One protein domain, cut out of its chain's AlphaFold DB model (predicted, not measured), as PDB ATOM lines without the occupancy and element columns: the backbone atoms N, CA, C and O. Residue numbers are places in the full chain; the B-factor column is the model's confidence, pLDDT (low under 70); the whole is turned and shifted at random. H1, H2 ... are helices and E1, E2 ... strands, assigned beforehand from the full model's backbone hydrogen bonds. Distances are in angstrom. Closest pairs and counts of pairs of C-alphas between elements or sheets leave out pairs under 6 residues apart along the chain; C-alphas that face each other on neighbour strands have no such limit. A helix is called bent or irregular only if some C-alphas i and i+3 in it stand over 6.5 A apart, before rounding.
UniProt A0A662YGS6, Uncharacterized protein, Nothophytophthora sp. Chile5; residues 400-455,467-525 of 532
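Overview. This is residues 400 to 455 and 467 to 525 of the 532 residues of an uncharacterized protein of Nothophytophthora sp. Chile5 (UniProt A0A662YGS6). A wall of four parallel strands, E1 to E4, is covered on one face by helix H3, with H1 and H4 side by side with H3, one on each side of it in a row; the wall's other face is bare. E2 and E3 bend sharply about halfway along, at residues 436 and 478, H6 packs on the part of E3 after its bend, and the short helices H2 and H5 lie near the opposite end of the strands. The printed part has 115 residues with six named helices and four named strands, in the order E1 H1 H2 E2 H3 E3 H4 H5 E4 H6; the sheet runs E1 E2 E3 E4, and the class is mixed, helices and strands. The whole is compact, with a radius of gyration of the C-alphas of 13.7 A and spans of 45 by 31 by 24 A.

Along the chain. E1, residues 400 to 403, begins at C-alpha 400 (144.300, 177.373, 163.941). H1 follows at residues 405 to 415, 15.6 A long, then H2 at residues 421 to 426. H2 is irregular: C-alphas 421 and 424 are 7.9 A apart. E2, residues 432 to 439, is 19.0 A long and bends by 72 degrees at residue 436. H3, residues 440 to 451, is the longest helix by residues, 16.1 A from C-alpha 440 at (132.109, 167.276, 161.912) to C-alpha 451. After the cut come E3, residues 474 to 481, 19.2 A long with a bend of 63 degrees at residue 478; H4, residues 489 to 498, 14.2 A; H5, residues 501 to 504; and E4, residues 509 to 513, 12.8 A. H6, residues 515 to 522, ends at C-alpha 522 (118.955, 173.257, 161.087).

Arrangement. The sheet is twisted, with edge strands E1 and E4. E1 and E2 are parallel at 19 degrees, with N 402 and O 434 2.8 A apart. E2 and E3 are parallel at 3 degrees, with N 435 and O 476 2.9 A apart. E3 and E4 are parallel at 18 degrees, with N 477 and O 511 2.8 A apart. E1, H1 H2, E2 and E3, H4 H5, E4 are strand-helix-strand units, parallel neighbour strands with helices between, each with a right-handed crossover. H3 is on one face of the sheet, giving two layers, one of strands and one of helix; it lies over E2 and E3 at a height over the sheet of 10.3 A and runs along the strands, at 6 degrees to E2 on the local plane. H3 is also the hub, touching three helices. It touches H4 at a shallow tilt of 31 degrees, the same way, the closest C-alphas being those of Val 444 and Met 494, 6.0 A apart. With residues 442 to 446 alone it touches H1, at a shallow tilt of 30 degrees, the same way; the closest C-alphas, of Ala 408 and Ala 442, are 6.1 A apart. With residues 449 to 451 alone it only just touches H2, with 3 pairs of C-alphas within 8 A, the closest being Gln 424 and Leu 450 at 5.5 A; the two are about perpendicular at 81 degrees. H1 stands at the sheet's level, with a height of 2.4 A. H6 lies over E3, with the closest C-alphas those of Ser 481 and Ala 517, 5.3 A apart. H5 is close to but not clearly touching H4, with C-alphas 498 and 504 the closest at 5.7 A, and is apart from H3. Every O i to N i+4 pair is within hydrogen-bond range in H1, H3, H4 and H6; in H2 it is 0 of 2, with 1 of 3 O i to N i+3 pairs within range, and H5 is too short for an O i to N i+4 pair.

Size, cuts and confidence. The two C-alphas farthest apart, those of Arg 419 and Glu 525, are 45.5 A apart. Residues 456 to 466 are not printed, and C-alphas 455 and 467 are 12.9 A apart across the cut. Of the links that are printed whole, E3 to H4 is short, the others are tight and no link is long. Residues 416 to 421, of which 421 belongs to H2, stand free. The mean pLDDT of the printed part is 74.4; it is under 70 at 34 residues, namely 414 to 426, 452 to 455, 467 to 470, 501 and 514 to 525.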
ATOM      1  N   LEU A 400     144.225 178.793 164.284       87.75
ATOM      2  CA  LEU A 400     144.300 177.373 163.941       87.75
ATOM      3  C   LEU A 400     143.401 177.084 162.739       87.75
ATOM      4  O   LEU A 400     142.192 176.915 162.866       87.75
ATOM      5  N   GLU A 401     144.035 177.044 161.570       89.62
ATOM      6  CA  GLU A 401     143.413 176.797 160.270       89.62
ATOM      7  C   GLU A 401     143.604 175.326 159.871       89.62
ATOM      8  O   GLU A 401     144.723 174.859 159.635       89.62
ATOM      9  N   PHE A 402     142.504 174.581 159.796       89.62
ATOM     10  CA  PHE A 402     142.483 173.167 159.446       89.62
ATOM     11  C   PHE A 402     141.754 172.962 158.116       89.62
ATOM     12  O   PHE A 402     140.528 173.009 158.055       89.62
ATOM     13  N   HIS A 403     142.506 172.675 157.055       88.31
ATOM     14  CA  HIS A 403     141.955 172.370 155.733       88.31
ATOM     15  C   HIS A 403     142.000 170.862 155.462       88.31
ATOM     16  O   HIS A 403     143.074 170.266 155.334       88.31
ATOM     17  N   GLY A 404     140.826 170.242 155.358       86.25
ATOM     18  CA  GLY A 404     140.663 168.823 155.073       86.25
ATOM     19  C   GLY A 404     140.778 167.914 156.303       86.25
ATOM     20  O   GLY A 404     141.659 168.072 157.151       86.25
ATOM     21  N   SER A 405     139.948 166.863 156.346       83.44
ATOM     22  CA  SER A 405     139.935 165.859 157.436       83.44
ATOM     23  C   SER A 405     141.317 165.265 157.764       83.44
ATOM     24  O   SER A 405     141.582 164.886 158.903       83.44
ATOM     25  N   LYS A 406     142.226 165.193 156.779       83.31
ATOM     26  CA  LYS A 406     143.597 164.692 156.963       83.31
ATOM     27  C   LYS A 406     144.437 165.596 157.873       83.31
ATOM     28  O   LYS A 406     145.170 165.068 158.705       83.31
ATOM     29  N   ALA A 407     144.323 166.921 157.750       82.12
ATOM     30  CA  ALA A 407     145.063 167.865 158.589       82.12
ATOM     31  C   ALA A 407     144.597 167.777 160.050       82.12
ATOM     32  O   ALA A 407     145.422 167.654 160.955       82.12
ATOM     33  N   ALA A 408     143.277 167.722 160.264       84.56
ATOM     34  CA  ALA A 408     142.675 167.512 161.579       84.56
ATOM     35  C   ALA A 408     143.146 166.192 162.224       84.56
ATOM     36  O   ALA A 408     143.662 166.188 163.340       84.56
ATOM     37  N   GLN A 409     143.094 165.070 161.494       81.88
ATOM     38  CA  GLN A 409     143.607 163.782 161.985       81.88
ATOM     39  C   GLN A 409     145.123 163.778 162.247       81.88
ATOM     40  O   GLN A 409     145.585 163.064 163.136       81.88
ATOM     41  N   GLN A 410     145.921 164.537 161.490       79.06
ATOM     42  CA  GLN A 410     147.357 164.675 161.757       79.06
ATOM     43  C   GLN A 410     147.622 165.502 163.020       79.06
ATOM     44  O   GLN A 410     148.505 165.136 163.793       79.06
ATOM     45  N   PHE A 411     146.837 166.551 163.280       80.94
ATOM     46  CA  PHE A 411     146.894 167.319 164.525       80.94
ATOM     47  C   PHE A 411     146.501 166.468 165.743       80.94
ATOM     48  O   PHE A 411     147.284 166.382 166.688       80.94
ATOM     49  N   LEU A 412     145.382 165.736 165.672       78.00
ATOM     50  CA  LEU A 412     144.930 164.805 166.720       78.00
ATOM     51  C   LEU A 412     145.909 163.637 166.976       78.00
ATOM     52  O   LEU A 412     145.930 163.061 168.058       78.00
ATOM     53  N   LYS A 413     146.766 163.290 166.005       75.44
ATOM     54  CA  LYS A 413     147.883 162.344 166.206       75.44
ATOM     55  C   LYS A 413     149.137 163.001 166.791       75.44
ATOM     56  O   LYS A 413     149.955 162.311 167.391       75.44
ATOM     57  N   CYS A 414     149.303 164.314 166.626       68.62
ATOM     58  CA  CYS A 414     150.400 165.080 167.221       68.62
ATOM     59  C   CYS A 414     150.106 165.535 168.661       68.62
ATOM     60  O   CYS A 414     151.054 165.814 169.387       68.62
ATOM     61  N   SER A 415     148.837 165.601 169.085       65.38
ATOM     62  CA  SER A 415     148.451 165.896 170.474       65.38
ATOM     63  C   SER A 415     148.765 164.741 171.428       65.38
ATOM     64  O   SER A 415     149.363 164.970 172.476       65.38
ATOM     65  N   GLY A 416     148.460 163.500 171.035       57.81
ATOM     66  CA  GLY A 416     148.650 162.292 171.852       57.81
ATOM     67  C   GLY A 416     150.101 161.842 172.096       57.81
ATOM     68  O   GLY A 416     150.318 160.733 172.579       57.81
ATOM     69  N   PHE A 417     151.117 162.642 171.757       54.06
ATOM     70  CA  PHE A 417     152.512 162.310 172.060       54.06
ATOM     71  C   PHE A 417     152.838 162.519 173.560       54.06
ATOM     72  O   PHE A 417     152.418 163.505 174.169       54.06
ATOM     73  N   PRO A 418     153.700 161.688 174.180       46.78
ATOM     74  CA  PRO A 418     154.039 161.794 175.610       46.78
ATOM     75  C   PRO A 418     154.857 163.046 175.999       46.78
ATOM     76  O   PRO A 418     155.272 163.184 177.144       46.78
ATOM     77  N   ARG A 419     155.109 163.973 175.064       50.22
ATOM     78  CA  ARG A 419     155.697 165.307 175.314       50.22
ATOM     79  C   ARG A 419     154.796 166.453 174.837       50.22
ATOM     80  O   ARG A 419     155.265 167.579 174.660       50.22
ATOM     81  N   THR A 420     153.518 166.169 174.602       53.22
ATOM     82  CA  THR A 420     152.497 167.122 174.147       53.22
ATOM     83  C   THR A 420     151.211 167.059 174.973       53.22
ATOM     84  O   THR A 420     150.253 167.682 174.547       53.22
ATOM     85  N   ARG A 421     151.198 166.408 176.157       50.72
ATOM     86  CA  ARG A 421     150.046 166.389 177.094       50.72
ATOM     87  C   ARG A 421     149.395 167.776 177.221       50.72
ATOM     88  O   ARG A 421     148.256 167.965 176.822       50.72
ATOM     89  N   TYR A 422     150.186 168.783 177.596       58.34
ATOM     90  CA  TYR A 422     149.777 170.193 177.638       58.34
ATOM     91  C   TYR A 422     149.697 170.855 176.242       58.34
ATOM     92  O   TYR A 422     150.255 171.936 176.037       58.34
ATOM     93  N   ILE A 423     149.081 170.218 175.236       60.53
ATOM     94  CA  ILE A 423     148.866 170.846 173.917       60.53
ATOM     95  C   ILE A 423     147.894 172.020 174.033       60.53
ATOM     96  O   ILE A 423     148.124 173.053 173.416       60.53
ATOM     97  N   GLN A 424     146.894 171.882 174.898       63.53
ATOM     98  CA  GLN A 424     145.965 172.920 175.328       63.53
ATOM     99  C   GLN A 424     146.726 174.198 175.710       63.53
ATOM    100  O   GLN A 424     146.632 175.199 175.000       63.53
ATOM    101  N   LYS A 425     147.612 174.148 176.722       66.19
ATOM    102  CA  LYS A 425     148.367 175.331 177.190       66.19
ATOM    103  C   LYS A 425     149.194 176.018 176.071       66.19
ATOM    104  O   LYS A 425     149.438 177.227 176.140       66.19
ATOM    105  N   ARG A 426     149.567 175.302 174.989       67.56
ATOM    106  CA  ARG A 426     150.243 175.858 173.783       67.56
ATOM    107  C   ARG A 426     149.342 176.686 172.866       67.56
ATOM    108  O   ARG A 426     149.895 177.359 171.999       67.56
ATOM    109  N   TYR A 427     148.023 176.613 173.034       73.94
ATOM    110  CA  TYR A 427     147.005 177.259 172.200       73.94
ATOM    111  C   TYR A 427     145.973 178.085 172.991       73.94
ATOM    112  O   TYR A 427     145.096 178.691 172.389       73.94
ATOM    113  N   ALA A 428     146.124 178.219 174.314       72.69
ATOM    114  CA  ALA A 428     145.281 179.059 175.178       72.69
ATOM    115  C   ALA A 428     145.164 180.552 174.779       72.69
ATOM    116  O   ALA A 428     144.352 181.288 175.337       72.69
ATOM    117  N   LYS A 429     146.002 181.033 173.852       77.88
ATOM    118  CA  LYS A 429     146.012 182.402 173.310       77.88
ATOM    119  C   LYS A 429     145.590 182.466 171.836       77.88
ATOM    120  O   LYS A 429     145.743 183.521 171.216       77.88
ATOM    121  N   THR A 430     145.078 181.366 171.279       82.50
ATOM    122  CA  THR A 430     144.615 181.284 169.893       82.50
ATOM    123  C   THR A 430     143.377 182.170 169.724       82.50
ATOM    124  O   THR A 430     142.386 181.944 170.411       82.50
ATOM    125  N   PRO A 431     143.394 183.166 168.815       84.19
ATOM    126  CA  PRO A 431     142.277 184.100 168.673       84.19
ATOM    127  C   PRO A 431     141.090 183.518 167.889       84.19
ATOM    128  O   PRO A 431     139.951 183.928 168.108       84.19
ATOM    129  N   ALA A 432     141.353 182.578 166.974       87.62
ATOM    130  CA  ALA A 432     140.368 182.059 166.029       87.62
ATOM    131  C   ALA A 432     140.628 180.592 165.648       87.62
ATOM    132  O   ALA A 432     141.785 180.174 165.501       87.62
ATOM    133  N   LEU A 433     139.546 179.839 165.437       88.94
ATOM    134  CA  LEU A 433     139.550 178.464 164.930       88.94
ATOM    135  C   LEU A 433     138.828 178.414 163.576       88.94
ATOM    136  O   LEU A 433     137.669 178.809 163.478       88.94
ATOM    137  N   ALA A 434     139.478 177.899 162.535       90.38
ATOM    138  CA  ALA A 434     138.883 177.773 161.207       90.38
ATOM    139  C   ALA A 434     139.000 176.334 160.702       90.38
ATOM    140  O   ALA A 434     140.095 175.775 160.625       90.38
ATOM    141  N   PHE A 435     137.875 175.738 160.319       91.44
ATOM    142  CA  PHE A 435     137.801 174.375 159.802       91.44
ATOM    143  C   PHE A 435     137.173 174.396 158.409       91.44
ATOM    144  O   PHE A 435     136.059 174.895 158.244       91.44
ATOM    145  N   SER A 436     137.858 173.823 157.415       90.31
ATOM    146  CA  SER A 436     137.279 173.609 156.087       90.31
ATOM    147  C   SER A 436     137.359 172.166 155.596       90.31
ATOM    148  O   SER A 436     138.305 171.436 155.902       90.31
ATOM    149  N   ASP A 437     136.376 171.772 154.782       89.31
ATOM    150  CA  ASP A 437     136.418 170.566 153.939       89.31
ATOM    151  C   ASP A 437     136.604 169.252 154.723       89.31
ATOM    152  O   ASP A 437     137.401 168.374 154.363       89.31
ATOM    153  N   MET A 438     135.902 169.113 155.852       89.50
ATOM    154  CA  MET A 438     136.092 167.984 156.764       89.50
ATOM    155  C   MET A 438     134.818 167.463 157.420       89.50
ATOM    156  O   MET A 438     133.773 168.104 157.401       89.50
ATOM    157  N   LYS A 439     134.927 166.291 158.049       88.75
ATOM    158  CA  LYS A 439     133.842 165.734 158.860       88.75
ATOM    159  C   LYS A 439     133.703 166.459 160.198       88.75
ATOM    160  O   LYS A 439     134.708 166.692 160.872       88.75
ATOM    161  N   ALA A 440     132.460 166.693 160.617       86.44
ATOM    162  CA  ALA A 440     132.109 167.276 161.912       86.44
ATOM    163  C   ALA A 440     132.798 166.569 163.094       86.44
ATOM    164  O   ALA A 440     133.355 167.235 163.954       86.44
ATOM    165  N   GLU A 441     132.855 165.233 163.082       87.50
ATOM    166  CA  GLU A 441     133.578 164.399 164.061       87.50
ATOM    167  C   GLU A 441     135.004 164.909 164.362       87.50
ATOM    168  O   GLU A 441     135.413 164.980 165.519       87.50
ATOM    169  N   ALA A 442     135.756 165.306 163.329       87.56
ATOM    170  CA  ALA A 442     137.137 165.762 163.473       87.56
ATOM    171  C   ALA A 442     137.237 167.230 163.922       87.56
ATOM    172  O   ALA A 442     138.158 167.570 164.664       87.56
ATOM    173  N   ALA A 443     136.298 168.087 163.504       87.75
ATOM    174  CA  ALA A 443     136.224 169.477 163.959       87.75
ATOM    175  C   ALA A 443     135.811 169.548 165.440       87.75
ATOM    176  O   ALA A 443     136.509 170.151 166.250       87.75
ATOM    177  N   VAL A 444     134.739 168.842 165.811       85.88
ATOM    178  CA  VAL A 444     134.237 168.740 167.190       85.88
ATOM    179  C   VAL A 444     135.269 168.070 168.098       85.88
ATOM    180  O   VAL A 444     135.522 168.568 169.186       85.88
ATOM    181  N   GLY A 445     135.956 167.019 167.636       84.50
ATOM    182  CA  GLY A 445     137.053 166.403 168.390       84.50
ATOM    183  C   GLY A 445     138.244 167.338 168.658       84.50
ATOM    184  O   GLY A 445     138.917 167.179 169.671       84.50
ATOM    185  N   ILE A 446     138.500 168.329 167.794       85.25
ATOM    186  CA  ILE A 446     139.517 169.369 168.037       85.25
ATOM    187  C   ILE A 446     138.982 170.471 168.955       85.25
ATOM    188  O   ILE A 446     139.716 170.920 169.829       85.25
ATOM    189  N   ILE A 447     137.719 170.876 168.791       84.56
ATOM    190  CA  ILE A 447     137.034 171.829 169.677       84.56
ATOM    191  C   ILE A 447     137.045 171.305 171.120       84.56
ATOM    192  O   ILE A 447     137.568 171.979 171.996       84.56
ATOM    193  N   GLN A 448     136.602 170.067 171.358       79.88
ATOM    194  CA  GLN A 448     136.586 169.467 172.699       79.88
ATOM    195  C   GLN A 448     138.005 169.251 173.264       79.88
ATOM    196  O   GLN A 448     138.246 169.515 174.437       79.88
ATOM    197  N   LEU A 449     138.986 168.867 172.431       78.69
ATOM    198  CA  LEU A 449     140.395 168.774 172.851       78.69
ATOM    199  C   LEU A 449     140.985 170.129 173.284       78.69
ATOM    200  O   LEU A 449     141.891 170.157 174.116       78.69
ATOM    201  N   LEU A 450     140.527 171.238 172.696       76.81
ATOM    202  CA  LEU A 450     140.982 172.591 173.024       76.81
ATOM    203  C   LEU A 450     140.158 173.258 174.135       76.81
ATOM    204  O   LEU A 450     140.609 174.266 174.665       76.81
ATOM    205  N   GLU A 451     138.991 172.723 174.490       74.44
ATOM    206  CA  GLU A 451     138.168 173.204 175.603       74.44
ATOM    207  C   GLU A 451     138.583 172.558 176.928       74.44
ATOM    208  O   GLU A 451     139.010 173.285 177.823       74.44
ATOM    209  N   GLY A 452     138.543 171.223 177.022       61.34
ATOM    210  CA  GLY A 452     138.597 170.501 178.297       61.34
ATOM    211  C   GLY A 452     139.896 170.656 179.096       61.34
ATOM    212  O   GLY A 452     140.821 169.852 178.952       61.34
ATOM    213  N   ALA A 453     139.937 171.653 179.977       47.97
ATOM    214  CA  ALA A 453     140.829 171.715 181.127       47.97
ATOM    215  C   ALA A 453     140.081 171.183 182.364       47.97
ATOM    216  O   ALA A 453     138.954 171.599 182.614       47.97
ATOM    217  N   GLY A 454     140.722 170.286 183.121       42.78
ATOM    218  CA  GLY A 454     140.162 169.662 184.327       42.78
ATOM    219  C   GLY A 454     139.473 168.312 184.081       42.78
ATOM    220  O   GLY A 454     138.355 168.282 183.582       42.78
ATOM    221  N   ASP A 455     140.164 167.219 184.436       40.34
ATOM    222  CA  ASP A 455     139.591 166.087 185.209       40.34
ATOM    223  C   ASP A 455     140.675 165.062 185.638       40.34
ATOM    224  O   ASP A 455     140.545 164.448 186.688       40.34
ATOM    225  N   ASP A 467     141.792 177.725 180.730       55.59
ATOM    226  CA  ASP A 467     140.745 177.720 179.700       55.59
ATOM    227  C   ASP A 467     141.410 177.849 178.319       55.59
ATOM    228  O   ASP A 467     141.885 178.928 177.951       55.59
ATOM    229  N   CYS A 468     141.480 176.789 177.513       56.62
ATOM    230  CA  CYS A 468     142.175 176.907 176.223       56.62
ATOM    231  C   CYS A 468     141.300 177.504 175.111       56.62
ATOM    232  O   CYS A 468     141.816 177.938 174.080       56.62
ATOM    233  N   PHE A 469     140.013 177.706 175.411       65.19
ATOM    234  CA  PHE A 469     139.121 178.638 174.722       65.19
ATOM    235  C   PHE A 469     139.215 180.093 175.220       65.19
ATOM    236  O   PHE A 469     138.574 180.957 174.628       65.19
ATOM    237  N   ALA A 470     140.025 180.421 176.241       64.12
ATOM    238  CA  ALA A 470     140.027 181.750 176.877       64.12
ATOM    239  C   ALA A 470     140.201 182.938 175.922       64.12
ATOM    240  O   ALA A 470     139.717 184.036 176.218       64.12
ATOM    241  N   ALA A 471     140.936 182.727 174.829       72.69
ATOM    242  CA  ALA A 471     141.238 183.725 173.811       72.69
ATOM    243  C   ALA A 471     140.462 183.540 172.496       72.69
ATOM    244  O   ALA A 471     140.539 184.429 171.647       72.69
ATOM    245  N   VAL A 472     139.728 182.434 172.324       81.56
ATOM    246  CA  VAL A 472     138.999 182.130 171.085       81.56
ATOM    247  C   VAL A 472     137.769 183.030 170.996       81.56
ATOM    248  O   VAL A 472     136.861 182.946 171.819       81.56
ATOM    249  N   ARG A 473     137.744 183.900 169.984       83.75
ATOM    250  CA  ARG A 473     136.652 184.856 169.719       83.75
ATOM    251  C   ARG A 473     135.849 184.515 168.472       83.75
ATOM    252  O   ARG A 473     134.698 184.930 168.354       83.75
ATOM    253  N   GLU A 474     136.469 183.793 167.547       87.38
ATOM    254  CA  GLU A 474     135.964 183.543 166.199       87.38
ATOM    255  C   GLU A 474     136.086 182.050 165.870       87.38
ATOM    256  O   GLU A 474     137.155 181.451 166.033       87.38
ATOM    257  N   ILE A 475     134.996 181.442 165.400       86.88
ATOM    258  CA  ILE A 475     134.967 180.053 164.930       86.88
ATOM    259  C   ILE A 475     134.294 180.019 163.558       86.88
ATOM    260  O   ILE A 475     133.145 180.433 163.426       86.88
ATOM    261  N   SER A 476     134.991 179.505 162.542       87.81
ATOM    262  CA  SER A 476     134.455 179.330 161.184       87.81
ATOM    263  C   SER A 476     134.418 177.856 160.783       87.81
ATOM    264  O   SER A 476     135.413 177.133 160.893       87.81
ATOM    265  N   LEU A 477     133.252 177.410 160.313       87.31
ATOM    266  CA  LEU A 477     132.952 176.049 159.878       87.31
ATOM    267  C   LEU A 477     132.495 176.085 158.412       87.31
ATOM    268  O   LEU A 477     131.315 176.250 158.103       87.31
ATOM    269  N   THR A 478     133.457 175.935 157.499       87.25
ATOM    270  CA  THR A 478     133.258 176.059 156.048       87.25
ATOM    271  C   THR A 478     133.214 174.690 155.370       87.25
ATOM    272  O   THR A 478     134.227 174.003 155.270       87.25
ATOM    273  N   ARG A 479     132.059 174.281 154.834       84.38
ATOM    274  CA  ARG A 479     131.868 172.958 154.197       84.38
ATOM    275  C   ARG A 479     132.273 171.806 155.138       84.38
ATOM    276  O   ARG A 479     133.030 170.911 154.763       84.38
ATOM    277  N   VAL A 480     131.798 171.875 156.383       83.12
ATOM    278  CA  VAL A 480     131.958 170.824 157.400       83.12
ATOM    279  C   VAL A 480     130.664 170.014 157.476       83.12
ATOM    280  O   VAL A 480     129.607 170.602 157.681       83.12
ATOM    281  N   SER A 481     130.723 168.690 157.302       84.12
ATOM    282  CA  SER A 481     129.516 167.852 157.169       84.12
ATOM    283  C   SER A 481     129.532 166.563 157.995       84.12
ATOM    284  O   SER A 481     130.567 166.141 158.523       84.12
ATOM    285  N   GLY A 482     128.359 165.948 158.175       80.50
ATOM    286  CA  GLY A 482     128.166 164.835 159.105       80.50
ATOM    287  C   GLY A 482     127.905 165.297 160.542       80.50
ATOM    288  O   GLY A 482     128.270 164.599 161.492       80.50
ATOM    289  N   PHE A 483     127.286 166.467 160.707       78.75
ATOM    290  CA  PHE A 483     126.746 166.943 161.980       78.75
ATOM    291  C   PHE A 483     125.496 166.141 162.376       78.75
ATOM    292  O   PHE A 483     125.383 165.747 163.535       78.75
ATOM    293  N   ALA A 484     124.649 165.780 161.403       75.38
ATOM    294  CA  ALA A 484     123.488 164.902 161.596       75.38
ATOM    295  C   ALA A 484     123.867 163.428 161.868       75.38
ATOM    296  O   ALA A 484     123.043 162.628 162.328       75.38
ATOM    297  N   ALA A 485     125.126 163.043 161.617       77.75
ATOM    298  CA  ALA A 485     125.609 161.684 161.839       77.75
ATOM    299  C   ALA A 485     125.476 161.255 163.313       77.75
ATOM    300  O   ALA A 485     125.573 162.064 164.235       77.75
ATOM    301  N   ALA A 486     125.259 159.953 163.531       76.56
ATOM    302  CA  ALA A 486     124.994 159.373 164.851       76.56
ATOM    303  C   ALA A 486     123.828 160.058 165.607       76.56
ATOM    304  O   ALA A 486     123.910 160.252 166.818       76.56
ATOM    305  N   LYS A 487     122.741 160.388 164.887       78.44
ATOM    306  CA  LYS A 487     121.542 161.092 165.387       78.44
ATOM    307  C   LYS A 487     121.838 162.494 165.940       78.44
ATOM    308  O   LYS A 487     121.386 162.836 167.022       78.44
ATOM    309  N   GLY A 488     122.637 163.290 165.230       76.94
ATOM    310  CA  GLY A 488     122.963 164.656 165.656       76.94
ATOM    311  C   GLY A 488     123.998 164.761 166.783       76.94
ATOM    312  O   GLY A 488     124.379 165.868 167.142       76.94
ATOM    313  N   LYS A 489     124.530 163.650 167.314       84.06
ATOM    314  CA  LYS A 489     125.444 163.646 168.475       84.06
ATOM    315  C   LYS A 489     126.695 164.527 168.315       84.06
ATOM    316  O   LYS A 489     127.224 165.034 169.303       84.06
ATOM    317  N   ASN A 490     127.185 164.716 167.087       82.00
ATOM    318  CA  ASN A 490     128.286 165.649 166.811       82.00
ATOM    319  C   ASN A 490     127.840 167.112 166.968       82.00
ATOM    320  O   ASN A 490     128.583 167.926 167.510       82.00
ATOM    321  N   PHE A 491     126.630 167.435 166.514       81.12
ATOM    322  CA  PHE A 491     126.024 168.756 166.650       81.12
ATOM    323  C   PHE A 491     125.663 169.076 168.107       81.12
ATOM    324  O   PHE A 491     126.061 170.127 168.602       81.12
ATOM    325  N   GLU A 492     125.024 168.143 168.822       79.69
ATOM    326  CA  GLU A 492     124.725 168.268 170.259       79.69
ATOM    327  C   GLU A 492     125.983 168.609 171.069       79.69
ATOM    328  O   GLU A 492     125.983 169.564 171.841       79.69
ATOM    329  N   ARG A 493     127.081 167.878 170.840       82.25
ATOM    330  CA  ARG A 493     128.381 168.116 171.489       82.25
ATOM    331  C   ARG A 493     128.980 169.481 171.164       82.25
ATOM    332  O   ARG A 493     129.554 170.115 172.042       82.25
ATOM    333  N   MET A 494     128.850 169.934 169.919       84.56
ATOM    334  CA  MET A 494     129.328 171.254 169.514       84.56
ATOM    335  C   MET A 494     128.539 172.370 170.208       84.56
ATOM    336  O   MET A 494     129.141 173.302 170.737       84.56
ATOM    337  N   LEU A 495     127.207 172.252 170.255       83.44
ATOM    338  CA  LEU A 495     126.356 173.191 170.985       83.44
ATOM    339  C   LEU A 495     126.655 173.172 172.486       83.44
ATOM    340  O   LEU A 495     126.762 174.240 173.079       83.44
ATOM    341  N   GLN A 496     126.836 171.992 173.088       81.56
ATOM    342  CA  GLN A 496     127.214 171.851 174.498       81.56
ATOM    343  C   GLN A 496     128.471 172.666 174.813       81.56
ATOM    344  O   GLN A 496     128.402 173.529 175.682       81.56
ATOM    345  N   THR A 497     129.564 172.480 174.061       80.69
ATOM    346  CA  THR A 497     130.797 173.270 174.235       80.69
ATOM    347  C   THR A 497     130.571 174.770 173.997       80.69
ATOM    348  O   THR A 497     131.037 175.590 174.783       80.69
ATOM    349  N   PHE A 498     129.828 175.174 172.957       80.69
ATOM    350  CA  PHE A 498     129.598 176.600 172.674       80.69
ATOM    351  C   PHE A 498     128.721 177.306 173.722       80.69
ATOM    352  O   PHE A 498     128.926 178.493 173.973       80.69
ATOM    353  N   PHE A 499     127.780 176.599 174.356       79.38
ATOM    354  CA  PHE A 499     126.909 177.138 175.407       79.38
ATOM    355  C   PHE A 499     127.495 177.039 176.827       79.38
ATOM    356  O   PHE A 499     126.856 177.494 177.777       79.38
ATOM    357  N   MET A 500     128.721 176.531 177.003       78.00
ATOM    358  CA  MET A 500     129.438 176.662 178.279       78.00
ATOM    359  C   MET A 500     129.654 178.145 178.607       78.00
ATOM    360  O   MET A 500     129.983 178.948 177.728       78.00
ATOM    361  N   GLY A 501     129.489 178.535 179.875       69.44
ATOM    362  CA  GLY A 501     129.514 179.947 180.287       69.44
ATOM    363  C   GLY A 501     130.824 180.674 179.955       69.44
ATOM    364  O   GLY A 501     130.807 181.852 179.594       69.44
ATOM    365  N   HIS A 502     131.961 179.971 180.003       72.06
ATOM    366  CA  HIS A 502     133.271 180.541 179.680       72.06
ATOM    367  C   HIS A 502     133.517 180.706 178.164       72.06
ATOM    368  O   HIS A 502     134.300 181.579 177.787       72.06
ATOM    369  N   VAL A 503     132.842 179.921 177.305       73.25
ATOM    370  CA  VAL A 503     132.921 180.009 175.830       73.25
ATOM    371  C   VAL A 503     131.918 181.029 175.295       73.25
ATOM    372  O   VAL A 503     132.295 181.972 174.600       73.25
ATOM    373  N   SER A 504     130.644 180.879 175.660       75.12
ATOM    374  CA  SER A 504     129.526 181.717 175.194       75.12
ATOM    375  C   SER A 504     129.698 183.208 175.506       75.12
ATOM    376  O   SER A 504     129.267 184.053 174.726       75.12
ATOM    377  N   SER A 505     130.382 183.551 176.602       75.44
ATOM    378  CA  SER A 505     130.708 184.938 176.969       75.44
ATOM    379  C   SER A 505     131.832 185.576 176.133       75.44
ATOM    380  O   SER A 505     132.029 186.790 176.210       75.44
ATOM    381  N   ARG A 506     132.575 184.791 175.335       74.50
ATOM    382  CA  ARG A 506     133.765 185.237 174.574       74.50
ATOM    383  C   ARG A 506     133.671 184.990 173.066       74.50
ATOM    384  O   ARG A 506     134.326 185.696 172.301       74.50
ATOM    385  N   LEU A 507     132.853 184.030 172.636       79.38
ATOM    386  CA  LEU A 507     132.598 183.727 171.229       79.38
ATOM    387  C   LEU A 507     131.773 184.852 170.583       79.38
ATOM    388  O   LEU A 507     130.549 184.888 170.679       79.38
ATOM    389  N   HIS A 508     132.450 185.789 169.923       79.94
ATOM    390  CA  HIS A 508     131.823 186.934 169.258       79.94
ATOM    391  C   HIS A 508     131.335 186.612 167.842       79.94
ATOM    392  O   HIS A 508     130.503 187.336 167.297       79.94
ATOM    393  N   THR A 509     131.875 185.576 167.195       80.31
ATOM    394  CA  THR A 509     131.519 185.212 165.817       80.31
ATOM    395  C   THR A 509     131.559 183.701 165.625       80.31
ATOM    396  O   THR A 509     132.609 183.077 165.772       80.31
ATOM    397  N   LEU A 510     130.415 183.131 165.241       79.88
ATOM    398  CA  LEU A 510     130.293 181.770 164.728       79.88
ATOM    399  C   LEU A 510     129.837 181.848 163.266       79.88
ATOM    400  O   LEU A 510     128.711 182.255 162.987       79.88
ATOM    401  N   GLU A 511     130.706 181.464 162.339       80.38
ATOM    402  CA  GLU A 511     130.403 181.398 160.909       80.38
ATOM    403  C   GLU A 511     130.123 179.945 160.498       80.38
ATOM    404  O   GLU A 511     130.967 179.065 160.671       80.38
ATOM    405  N   LEU A 512     128.950 179.698 159.906       77.12
ATOM    406  CA  LEU A 512     128.563 178.411 159.323       77.12
ATOM    407  C   LEU A 512     128.331 178.600 157.818       77.12
ATOM    408  O   LEU A 512     127.397 179.303 157.429       77.12
ATOM    409  N   THR A 513     129.146 177.982 156.957       73.94
ATOM    410  CA  THR A 513     128.985 178.108 155.495       73.94
ATOM    411  C   THR A 513     128.988 176.763 154.770       73.94
ATOM    412  O   THR A 513     129.742 175.842 155.083       73.94
ATOM    413  N   GLY A 514     128.141 176.658 153.742       63.44
ATOM    414  CA  GLY A 514     127.944 175.446 152.940       63.44
ATOM    415  C   GLY A 514     126.620 174.740 153.244       63.44
ATOM    416  O   GLY A 514     126.189 174.673 154.391       63.44
ATOM    417  N   LYS A 515     125.968 174.212 152.198       60.69
ATOM    418  CA  LYS A 515     124.616 173.631 152.294       60.69
ATOM    419  C   LYS A 515     124.541 172.469 153.287       60.69
ATOM    420  O   LYS A 515     123.687 172.500 154.159       60.69
ATOM    421  N   GLU A 516     125.473 171.519 153.206       58.72
ATOM    422  CA  GLU A 516     125.536 170.354 154.108       58.72
ATOM    423  C   GLU A 516     125.637 170.764 155.585       58.72
ATOM    424  O   GLU A 516     124.917 170.225 156.418       58.72
ATOM    425  N   ALA A 517     126.472 171.762 155.904       53.28
ATOM    426  CA  ALA A 517     126.625 172.263 157.268       53.28
ATOM    427  C   ALA A 517     125.311 172.855 157.799       53.28
ATOM    428  O   ALA A 517     124.900 172.544 158.908       53.28
ATOM    429  N   ILE A 518     124.633 173.680 156.995       57.81
ATOM    430  CA  ILE A 518     123.395 174.366 157.391       57.81
ATOM    431  C   ILE A 518     122.205 173.391 157.443       57.81
ATOM    432  O   ILE A 518     121.385 173.479 158.352       57.81
ATOM    433  N   GLN A 519     122.112 172.434 156.514       58.25
ATOM    434  CA  GLN A 519     121.035 171.438 156.492       58.25
ATOM    435  C   GLN A 519     121.154 170.440 157.653       58.25
ATOM    436  O   GLN A 519     120.156 170.211 158.335       58.25
ATOM    437  N   ASP A 520     122.359 169.927 157.943       53.50
ATOM    438  CA  ASP A 520     122.590 169.057 159.107       53.50
ATOM    439  C   ASP A 520     122.310 169.779 160.445       53.50
ATOM    440  O   ASP A 520     121.842 169.152 161.392       53.50
ATOM    441  N   VAL A 521     122.634 171.078 160.541       53.50
ATOM    442  CA  VAL A 521     122.488 171.902 161.760       53.50
ATOM    443  C   VAL A 521     121.041 172.331 162.007       53.50
ATOM    444  O   VAL A 521     120.580 172.313 163.147       53.50
ATOM    445  N   CYS A 522     120.317 172.732 160.961       52.78
ATOM    446  CA  CYS A 522     118.955 173.257 161.087       52.78
ATOM    447  C   CYS A 522     117.857 172.195 160.907       52.78
ATOM    448  O   CYS A 522     116.683 172.527 161.031       52.78
ATOM    449  N   GLY A 523     118.208 170.941 160.596       48.50
ATOM    450  CA  GLY A 523     117.241 169.847 160.446       48.50
ATOM    451  C   GLY A 523     116.304 169.983 159.239       48.50
ATOM    452  O   GLY A 523     115.257 169.339 159.206       48.50
ATOM    453  N   PHE A 524     116.655 170.811 158.249       41.91
ATOM    454  CA  PHE A 524     115.865 170.977 157.029       41.91
ATOM    455  C   PHE A 524     116.027 169.763 156.105       41.91
ATOM    456  O   PHE A 524     116.860 169.761 155.191       41.91
ATOM    457  N   GLU A 525     115.190 168.744 156.321       41.62
ATOM    458  CA  GLU A 525     114.916 167.731 155.302       41.62
ATOM    459  C   GLU A 525     114.487 168.419 153.998       41.62
ATOM    460  O   GLU A 525     113.665 169.335 153.987       41.62
TER     461      GLU A 525